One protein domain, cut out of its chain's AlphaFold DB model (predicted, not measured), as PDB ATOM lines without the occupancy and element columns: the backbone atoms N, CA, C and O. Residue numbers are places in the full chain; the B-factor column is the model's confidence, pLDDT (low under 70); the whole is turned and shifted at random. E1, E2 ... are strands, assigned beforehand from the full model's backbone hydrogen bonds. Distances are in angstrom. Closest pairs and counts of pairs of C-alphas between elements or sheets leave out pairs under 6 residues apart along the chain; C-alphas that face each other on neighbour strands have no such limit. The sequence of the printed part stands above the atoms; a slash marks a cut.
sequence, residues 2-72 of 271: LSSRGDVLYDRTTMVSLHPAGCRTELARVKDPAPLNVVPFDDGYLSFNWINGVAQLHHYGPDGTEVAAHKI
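What this domain is: This is residues 2 to 72 of the 271 residues of an uncharacterized protein of Propionibacteriaceae bacterium (UniProt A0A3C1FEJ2). A strongly twisted sheet of four strands, E3 to E6, forms a wall, and a separate two-strand hairpin, E1 and E2, stands loosely and partly over one face of it. The tip of that hairpin, residues 19 to 24, sticks out, and residues 2 and 3 pair beside E1. The printed part has 71 residues with six named strands, E1 to E6 in that order along the chain, and no named helix; the class is all strand. The larger sheet has the order E3, E4, E5, E6 and the smaller E1, E2, both antiparallel throughout. The whole is compact, with a radius of gyration of the C-alphas of 12.0 A, yet elongated, spanning 41 by 26 by 17 A.

Where its parts are: E1, residues 13 to 19, begins at C-alpha 13 at (137.227, 145.710, 115.796) and is 19.5 A long. E2, residues 24 to 30, is 19.8 A long and ends at C-alpha 30 at (138.524, 150.890, 115.699). E3 is residues 37 to 41, 12.8 A. E4, residues 44 to 51, is the longest strand by residues, at 22.1 A. E5 is residues 54 to 60, 18.6 A. E6, residues 66 to 71, is 13.8 A long and ends at C-alpha 71 at (125.354, 159.042, 122.225).

How they stand to each other: E3, E4, E5 and E6 form a meander, each strand the antiparallel neighbour of the one before, with E3 and E6 as edge strands. The hairpin E3 and E4 has N 39 and O 46 at 2.9 A. In the hairpin E4 and E5, at 162 degrees between their directions, N 58 and O 47 are 2.8 A apart. In the hairpin E5 and E6, N 59 and O 68 are 2.8 A apart. These pairs are within hydrogen-bond range. The hairpin E1 and E2 is antiparallel at 158 degrees, with N 15 and O 28 within hydrogen-bond range at 2.8 A. The closest C-alphas of E2 and E6, those of Val 30 and Glu 66, are 7.4 A apart. E1 is apart from E3, E4, E5 and E6, and E2 is apart from E3 and E4.

The domain as a whole: The two C-alphas farthest apart, those of Gly 22 and Gly 53, are 40.8 A apart. The printed part has no cut. The link from E2 to E3 is short, the other links are tight, and there is no long link. The mean pLDDT of the printed part is 76.6, and it is under 70 at residues 2 to 11, 18, 20 and 33.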
ATOM      1  N   LEU A   2     133.058 147.647 103.606       35.09
ATOM      2  CA  LEU A   2     133.523 147.573 104.991       35.09
ATOM      3  C   LEU A   2     132.931 146.303 105.599       35.09
ATOM      4  O   LEU A   2     131.737 146.070 105.460       35.09
ATOM      5  N   SER A   3     133.757 145.468 106.222       36.47
ATOM      6  CA  SER A   3     133.304 144.343 107.045       36.47
ATOM      7  C   SER A   3     133.865 144.514 108.450       36.47
ATOM      8  O   SER A   3     135.019 144.918 108.616       36.47
ATOM      9  N   SER A   4     133.033 144.207 109.440       40.56
ATOM     10  CA  SER A   4     133.404 144.095 110.841       40.56
ATOM     11  C   SER A   4     132.966 142.731 111.355       40.56
ATOM     12  O   SER A   4     131.821 142.316 111.165       40.56
ATOM     13  N   ARG A   5     133.862 142.076 112.092       42.66
ATOM     14  CA  ARG A   5     133.481 141.107 113.113       42.66
ATOM     15  C   ARG A   5     133.977 141.655 114.436       42.66
ATOM     16  O   ARG A   5     135.184 141.720 114.660       42.66
ATOM     17  N   GLY A   6     133.043 142.082 115.274       39.84
ATOM     18  CA  GLY A   6     133.366 142.354 116.658       39.84
ATOM     19  C   GLY A   6     133.738 141.076 117.358       39.84
ATOM     20  O   GLY A   6     132.983 140.108 117.315       39.84
ATOM     21  N   ASP A   7     134.873 141.091 118.032       48.56
ATOM     22  CA  ASP A   7     135.085 140.163 119.120       48.56
ATOM     23  C   ASP A   7     134.594 140.850 120.394       48.56
ATOM     24  O   ASP A   7     135.190 141.822 120.852       48.56
ATOM     25  N   VAL A   8     133.479 140.372 120.953       51.16
ATOM     26  CA  VAL A   8     132.906 140.914 122.199       51.16
ATOM     27  C   VAL A   8     133.835 140.729 123.407       51.16
ATOM     28  O   VAL A   8     133.591 141.321 124.458       51.16
ATOM     29  N   LEU A   9     134.901 139.931 123.273       47.56
ATOM     30  CA  LEU A   9     135.944 139.755 124.283       47.56
ATOM     31  C   LEU A   9     137.054 140.817 124.193       47.56
ATOM     32  O   LEU A   9     137.865 140.909 125.116       47.56
ATOM     33  N   TYR A  10     137.101 141.624 123.126       56.50
ATOM     34  CA  TYR A  10     138.112 142.664 122.926       56.50
ATOM     35  C   TYR A  10     137.472 144.044 122.750       56.50
ATOM     36  O   TYR A  10     136.377 144.205 122.226       56.50
ATOM     37  N   ASP A  11     138.196 145.084 123.158       66.12
ATOM     38  CA  ASP A  11     137.766 146.486 123.079       66.12
ATOM     39  C   ASP A  11     137.845 147.076 121.657       66.12
ATOM     40  O   ASP A  11     137.819 148.301 121.494       66.12
ATOM     41  N   ARG A  12     138.039 146.234 120.631       72.31
ATOM     42  CA  ARG A  12     138.424 146.651 119.279       72.31
ATOM     43  C   ARG A  12     137.853 145.756 118.192       72.31
ATOM     44  O   ARG A  12     137.767 144.541 118.344       72.31
ATOM     45  N   THR A  13     137.629 146.370 117.038       76.19
ATOM     46  CA  THR A  13     137.227 145.710 115.796       76.19
ATOM     47  C   THR A  13     138.205 146.078 114.683       76.19
ATOM     48  O   THR A  13     138.679 147.213 114.611       76.19
ATOM     49  N   THR A  14     138.523 145.123 113.805       76.94
ATOM     50  CA  THR A  14     139.252 145.418 112.560       76.94
ATOM     51  C   THR A  14     138.251 145.622 111.433       76.94
ATOM     52  O   THR A  14     137.534 144.693 111.069       76.94
ATOM     53  N   MET A  15     138.236 146.830 110.884       74.31
ATOM     54  CA  MET A  15     137.515 147.178 109.669       74.31
ATOM     55  C   MET A  15     138.366 146.802 108.464       74.31
ATOM     56  O   MET A  15     139.542 147.169 108.381       74.31
ATOM     57  N   VAL A  16     137.769 146.069 107.529       71.75
ATOM     58  CA  VAL A  16     138.430 145.668 106.283       71.75
ATOM     59  C   VAL A  16     137.796 146.400 105.110       71.75
ATOM     60  O   VAL A  16     136.626 146.174 104.802       71.75
ATOM     61  N   SER A  17     138.597 147.219 104.432       70.44
ATOM     62  CA  SER A  17     138.239 147.878 103.181       70.44
ATOM     63  C   SER A  17     138.809 147.124 101.987       70.44
ATOM     64  O   SER A  17     140.022 146.966 101.877       70.44
ATOM     65  N   LEU A  18     137.959 146.660 101.066       63.47
ATOM     66  CA  LEU A  18     138.416 146.084  99.791       63.47
ATOM     67  C   LEU A  18     138.180 147.059  98.637       63.47
ATOM     68  O   LEU A  18     137.107 147.657  98.521       63.47
ATOM     69  N   HIS A  19     139.169 147.154  97.748       70.31
ATOM     70  CA  HIS A  19     139.126 147.966  96.532       70.31
ATOM     71  C   HIS A  19     139.332 147.068  95.302       70.31
ATOM     72  O   HIS A  19     140.475 146.866  94.876       70.31
ATOM     73  N   PRO A  20     138.254 146.534  94.700       60.84
ATOM     74  CA  PRO A  20     138.360 145.547  93.623       60.84
ATOM     75  C   PRO A  20     139.065 146.068  92.372       60.84
ATOM     76  O   PRO A  20     139.888 145.357  91.808       60.84
ATOM     77  N   ALA A  21     138.830 147.329  91.991       71.31
ATOM     78  CA  ALA A  21     139.474 147.947  90.828       71.31
ATOM     79  C   ALA A  21     141.011 148.017  90.938       71.31
ATOM     80  O   ALA A  21     141.698 148.058  89.923       71.31
ATOM     81  N   GLY A  22     141.546 148.030  92.162       73.69
ATOM     82  CA  GLY A  22     142.986 148.048  92.429       73.69
ATOM     83  C   GLY A  22     143.517 146.768  93.071       73.69
ATOM     84  O   GLY A  22     144.666 146.770  93.502       73.69
ATOM     85  N   CYS A  23     142.690 145.724  93.205       78.25
ATOM     86  CA  CYS A  23     143.010 144.475  93.909       78.25
ATOM     87  C   CYS A  23     143.732 144.679  95.258       78.25
ATOM     88  O   CYS A  23     144.647 143.928  95.595       78.25
ATOM     89  N   ARG A  24     143.348 145.706  96.026       78.88
ATOM     90  CA  ARG A  24     144.015 146.073  97.287       78.88
ATOM     91  C   ARG A  24     143.068 146.008  98.476       78.88
ATOM     92  O   ARG A  24     141.858 146.199  98.327       78.88
ATOM     93  N   THR A  25     143.647 145.770  99.647       73.38
ATOM     94  CA  THR A  25     142.951 145.732 100.932       73.38
ATOM     95  C   THR A  25     143.562 146.759 101.879       73.38
ATOM     96  O   THR A  25     144.780 146.926 101.926       73.38
ATOM     97  N   GLU A  26     142.715 147.466 102.614       78.25
ATOM     98  CA  GLU A  26     143.113 148.398 103.666       78.25
ATOM     99  C   GLU A  26     142.485 147.932 104.981       78.25
ATOM    100  O   GLU A  26     141.360 147.430 105.008       78.25
ATOM    101  N   LEU A  27     143.246 148.043 106.067       78.50
ATOM    102  CA  LEU A  27     142.830 147.606 107.394       78.50
ATOM    103  C   LEU A  27     142.862 148.804 108.331       78.50
ATOM    104  O   LEU A  27     143.898 149.456 108.460       78.50
ATOM    105  N   ALA A  28     141.759 149.032 109.026       80.12
ATOM    106  CA  ALA A  28     141.660 150.024 110.083       80.12
ATOM    107  C   ALA A  28     141.242 149.336 111.381       80.12
ATOM    108  O   ALA A  28     140.450 148.393 111.372       80.12
ATOM    109  N   ARG A  29     141.789 149.771 112.515       82.75
ATOM    110  CA  ARG A  29     141.393 149.245 113.827       82.75
ATOM    111  C   ARG A  29     140.628 150.314 114.574       82.75
ATOM    112  O   ARG A  29     141.184 151.366 114.859       82.75
ATOM    113  N   VAL A  30     139.397 149.994 114.943       82.38
ATOM    114  CA  VAL A  30     138.524 150.890 115.699       82.38
ATOM    115  C   VAL A  30     138.392 150.428 117.133       82.38
ATOM    116  O   VAL A  30     138.511 149.237 117.431       82.38
ATOM    117  N   LYS A  31     138.091 151.374 118.019       82.25
ATOM    118  CA  LYS A  31     137.774 151.108 119.421       82.25
ATOM    119  C   LYS A  31     136.271 150.880 119.605       82.25
ATOM    120  O   LYS A  31     135.611 151.586 120.361       82.25
ATOM    121  N   ASP A  32     135.753 149.907 118.869       74.44
ATOM    122  CA  ASP A  32     134.341 149.552 118.856       74.44
ATOM    123  C   ASP A  32     134.208 148.038 119.094       74.44
ATOM    124  O   ASP A  32     134.611 147.261 118.221       74.44
ATOM    125  N   PRO A  33     133.742 147.577 120.268       68.19
ATOM    126  CA  PRO A  33     133.437 146.172 120.485       68.19
ATOM    127  C   PRO A  33     132.126 145.834 119.762       68.19
ATOM    128  O   PRO A  33     131.044 146.172 120.232       68.19
ATOM    129  N   ALA A  34     132.230 145.146 118.623       71.12
ATOM    130  CA  ALA A  34     131.087 144.693 117.826       71.12
ATOM    131  C   ALA A  34     130.178 145.801 117.276       71.12
ATOM    132  O   ALA A  34     129.009 145.890 117.658       71.12
ATOM    133  N   PRO A  35     130.662 146.575 116.285       75.12
ATOM    134  CA  PRO A  35     129.768 147.428 115.524       75.12
ATOM    135  C   PRO A  35     128.742 146.554 114.803       75.12
ATOM    136  O   PRO A  35     129.095 145.593 114.108       75.12
ATOM    137  N   LEU A  36     127.473 146.900 114.993       75.31
ATOM    138  CA  LEU A  36     126.322 146.159 114.480       75.31
ATOM    139  C   LEU A  36     126.041 146.493 113.010       75.31
ATOM    140  O   LEU A  36     125.524 145.659 112.272       75.31
ATOM    141  N   ASN A  37     126.414 147.695 112.574       79.62
ATOM    142  CA  ASN A  37     126.389 148.113 111.176       79.62
ATOM    143  C   ASN A  37     127.557 149.073 110.917       79.62
ATOM    144  O   ASN A  37     127.999 149.782 111.828       79.62
ATOM    145  N   VAL A  38     128.060 149.077 109.685       83.12
ATOM    146  CA  VAL A  38     129.144 149.945 109.229       83.12
ATOM    147  C   VAL A  38     128.825 150.407 107.815       83.12
ATOM    148  O   VAL A  38     128.622 149.578 106.928       83.12
ATOM    149  N   VAL A  39     128.844 151.718 107.579       86.38
ATOM    150  CA  VAL A  39     128.620 152.295 106.248       86.38
ATOM    151  C   VAL A  39     129.726 153.271 105.862       86.38
ATOM    152  O   VAL A  39     130.269 153.956 106.732       86.38
ATOM    153  N   PRO A  40     130.069 153.366 104.565       87.06
ATOM    154  CA  PRO A  40     130.987 154.387 104.082       87.06
ATOM    155  C   PRO A  40     130.507 155.802 104.415       87.06
ATOM    156  O   PRO A  40     129.310 156.093 104.383       87.06
ATOM    157  N   PHE A  41     131.465 156.683 104.679       89.56
ATOM    158  CA  PHE A  41     131.267 158.114 104.885       89.56
ATOM    159  C   PHE A  41     132.327 158.899 104.101       89.56
ATOM    160  O   PHE A  41     133.288 158.299 103.620       89.56
ATOM    161  N   ASP A  42     132.149 160.212 103.931       87.31
ATOM    162  CA  ASP A  42     132.959 161.019 102.994       87.31
ATOM    163  C   ASP A  42     134.471 160.863 103.204       87.31
ATOM    164  O   ASP A  42     135.235 160.764 102.244       87.31
ATOM    165  N   ASP A  43     134.893 160.812 104.462       88.81
ATOM    166  CA  ASP A  43     136.277 160.728 104.912       88.81
ATOM    167  C   ASP A  43     136.544 159.482 105.767       88.81
ATOM    168  O   ASP A  43     137.516 159.439 106.513       88.81
ATOM    169  N   GLY A  44     135.731 158.434 105.632       90.62
ATOM    170  CA  GLY A  44     135.934 157.194 106.370       90.62
ATOM    171  C   GLY A  44     134.663 156.374 106.463       90.62
ATOM    172  O   GLY A  44     134.161 155.870 105.453       90.62
ATOM    173  N   TYR A  45     134.168 156.178 107.680       89.56
ATOM    174  CA  TYR A  45     132.998 155.345 107.912       89.56
ATOM    175  C   TYR A  45     132.255 155.685 109.192       89.56
ATOM    176  O   TYR A  45     132.827 156.136 110.186       89.56
ATOM    177  N   LEU A  46     130.956 155.411 109.158       91.44
ATOM    178  CA  LEU A  46     130.112 155.423 110.336       91.44
ATOM    179  C   LEU A  46     129.881 153.994 110.806       91.44
ATOM    180  O   LEU A  46     129.629 153.105 109.991       91.44
ATOM    181  N   SER A  47     129.909 153.786 112.113       88.69
ATOM    182  CA  SER A  47     129.402 152.568 112.737       88.69
ATOM    183  C   SER A  47     128.503 152.916 113.901       88.69
ATOM    184  O   SER A  47     128.576 154.016 114.447       88.69
ATOM    185  N   PHE A  48     127.672 151.970 114.316       86.62
ATOM    186  CA  PHE A  48     127.045 152.067 115.621       86.62
ATOM    187  C   PHE A  48     127.225 150.781 116.413       86.62
ATOM    188  O   PHE A  48     127.319 149.683 115.854       86.62
ATOM    189  N   ASN A  49     127.212 150.938 117.728       81.38
ATOM    190  CA  ASN A  49     127.216 149.848 118.685       81.38
ATOM    191  C   ASN A  49     126.158 150.084 119.761       81.38
ATOM    192  O   ASN A  49     125.540 151.152 119.857       81.38
ATOM    193  N   TRP A  50     125.963 149.064 120.590       76.19
ATOM    194  CA  TRP A  50     125.153 149.172 121.787       76.19
ATOM    195  C   TRP A  50     125.936 148.649 122.984       76.19
ATOM    196  O   TRP A  50     126.159 147.449 123.123       76.19
ATOM    197  N   ILE A  51     126.367 149.562 123.856       72.62
ATOM    198  CA  ILE A  51     127.203 149.229 125.013       72.62
ATOM    199  C   ILE A  51     126.539 149.767 126.276       72.62
ATOM    200  O   ILE A  51     126.223 150.953 126.373       72.62
ATOM    201  N   ASN A  52     126.352 148.893 127.269       73.44
ATOM    202  CA  ASN A  52     125.804 149.239 128.586       73.44
ATOM    203  C   ASN A  52     124.466 150.007 128.517       73.44
ATOM    204  O   ASN A  52     124.259 150.975 129.249       73.44
ATOM    205  N   GLY A  53     123.565 149.604 127.614       74.88
ATOM    206  CA  GLY A  53     122.237 150.218 127.481       74.88
ATOM    207  C   GLY A  53     122.210 151.550 126.720       74.88
ATOM    208  O   GLY A  53     121.147 152.164 126.607       74.88
ATOM    209  N   VAL A  54     123.340 151.990 126.156       79.88
ATOM    210  CA  VAL A  54     123.449 153.236 125.383       79.88
ATOM    211  C   VAL A  54     123.911 152.929 123.966       79.88
ATOM    212  O   VAL A  54     125.007 152.397 123.779       79.88
ATOM    213  N   ALA A  55     123.082 153.258 122.977       84.50
ATOM    214  CA  ALA A  55     123.494 153.206 121.583       84.50
ATOM    215  C   ALA A  55     124.398 154.399 121.255       84.50
ATOM    216  O   ALA A  55     124.125 155.538 121.658       84.50
ATOM    217  N   GLN A  56     125.490 154.130 120.551       87.12
ATOM    218  CA  GLN A  56     126.457 155.145 120.153       87.12
ATOM    219  C   GLN A  56     126.703 155.035 118.660       87.12
ATOM    220  O   GLN A  56     126.924 153.944 118.142       87.12
ATOM    221  N   LEU A  57     126.654 156.179 117.986       90.81
ATOM    222  CA  LEU A  57     127.064 156.317 116.601       90.81
ATOM    223  C   LEU A  57     128.471 156.909 116.588       90.81
ATOM    224  O   LEU A  57     128.714 157.953 117.197       90.81
ATOM    225  N   HIS A  58     129.377 156.248 115.893       91.19
ATOM    226  CA  HIS A  58     130.773 156.625 115.772       91.19
ATOM    227  C   HIS A  58     131.068 157.029 114.331       91.19
ATOM    228  O   HIS A  58     130.599 156.392 113.390       91.19
ATOM    229  N   HIS A  59     131.868 158.077 114.173       93.00
ATOM    230  CA  HIS A  59     132.516 158.442 112.926       93.00
ATOM    231  C   HIS A  59     134.011 158.186 113.069       93.00
ATOM    232  O   HIS A  59     134.668 158.753 113.946       93.00
ATOM    233  N   TYR A  60     134.541 157.351 112.188       91.62
ATOM    234  CA  TYR A  60     135.953 157.033 112.102       91.62
ATOM    235  C   TYR A  60     136.532 157.519 110.778       91.62
ATOM    236  O   TYR A  60     135.906 157.370 109.729       91.62
ATOM    237  N   GLY A  61     137.762 158.026 110.837       91.56
ATOM    238  CA  GLY A  61     138.579 158.286 109.660       91.56
ATOM    239  C   GLY A  61     139.007 156.987 108.963       91.56
ATOM    240  O   GLY A  61     138.778 155.882 109.473       91.56
ATOM    241  N   PRO A  62     139.696 157.077 107.813       88.31
ATOM    242  CA  PRO A  62     140.019 155.909 106.998       88.31
ATOM    243  C   PRO A  62     141.045 154.983 107.673       88.31
ATOM    244  O   PRO A  62     141.126 153.803 107.346       88.31
ATOM    245  N   ASP A  63     141.805 155.497 108.642       88.19
ATOM    246  CA  ASP A  63     142.776 154.767 109.462       88.19
ATOM    247  C   ASP A  63     142.160 154.130 110.726       88.19
ATOM    248  O   ASP A  63     142.817 153.340 111.410       88.19
ATOM    249  N   GLY A  64     140.892 154.435 111.028       87.00
ATOM    250  CA  GLY A  64     140.184 154.004 112.237       87.00
ATOM    251  C   GLY A  64     140.345 154.904 113.448       87.00
ATOM    252  O   GLY A  64     139.876 154.550 114.532       87.00
ATOM    253  N   THR A  65     140.937 156.084 113.277       92.00
ATOM    254  CA  THR A  65     140.904 157.129 114.298       92.00
ATOM    255  C   THR A  65     139.472 157.639 114.468       92.00
ATOM    256  O   THR A  65     138.820 158.001 113.492       92.00
ATOM    257  N   GLU A  66     138.965 157.671 115.703       91.25
ATOM    258  CA  GLU A  66     137.639 158.233 115.994       91.25
ATOM    259  C   GLU A  66     137.655 159.752 115.792       91.25
ATOM    260  O   GLU A  66     138.391 160.471 116.469       91.25
ATOM    261  N   VAL A  67     136.843 160.228 114.850       91.56
ATOM    262  CA  VAL A  67     136.665 161.648 114.525       91.56
ATOM    263  C   VAL A  67     135.574 162.251 115.405       91.56
ATOM    264  O   VAL A  67     135.724 163.359 115.921       91.56
ATOM    265  N   ALA A  68     134.474 161.520 115.591       88.94
ATOM    266  CA  ALA A  68     133.367 161.932 116.440       88.94
ATOM    267  C   ALA A  68     132.612 160.718 116.988       88.94
ATOM    268  O   ALA A  68     132.575 159.659 116.370       88.94
ATOM    269  N   ALA A  69     131.945 160.905 118.123       88.62
ATOM    270  CA  ALA A  69     130.986 159.949 118.654       88.62
ATOM    271  C   ALA A  69     129.764 160.694 119.191       88.62
ATOM    272  O   ALA A  69     129.885 161.732 119.852       88.62
ATOM    273  N   HIS A  70     128.580 160.154 118.929       89.25
ATOM    274  CA  HIS A  70     127.322 160.689 119.415       89.25
ATOM    275  C   HIS A  70     126.544 159.613 120.158       89.25
ATOM    276  O   HIS A  70     126.252 158.541 119.632       89.25
ATOM    277  N   LYS A  71     126.192 159.916 121.407       87.88
ATOM    278  CA  LYS A  71     125.354 159.042 122.225       87.88
ATOM    279  C   LYS A  71     123.899 159.334 121.913       87.88
ATOM    280  O   LYS A  71     123.413 160.426 122.213       87.88
ATOM    281  N   ILE A  72     123.201 158.344 121.378       81.88
ATOM    282  CA  ILE A  72     121.748 158.397 121.299       81.88
ATOM    283  C   ILE A  72     121.202 158.197 122.717       81.88
ATOM    284  O   ILE A  72     121.811 157.524 123.553       81.88
TER     285      ILE A  72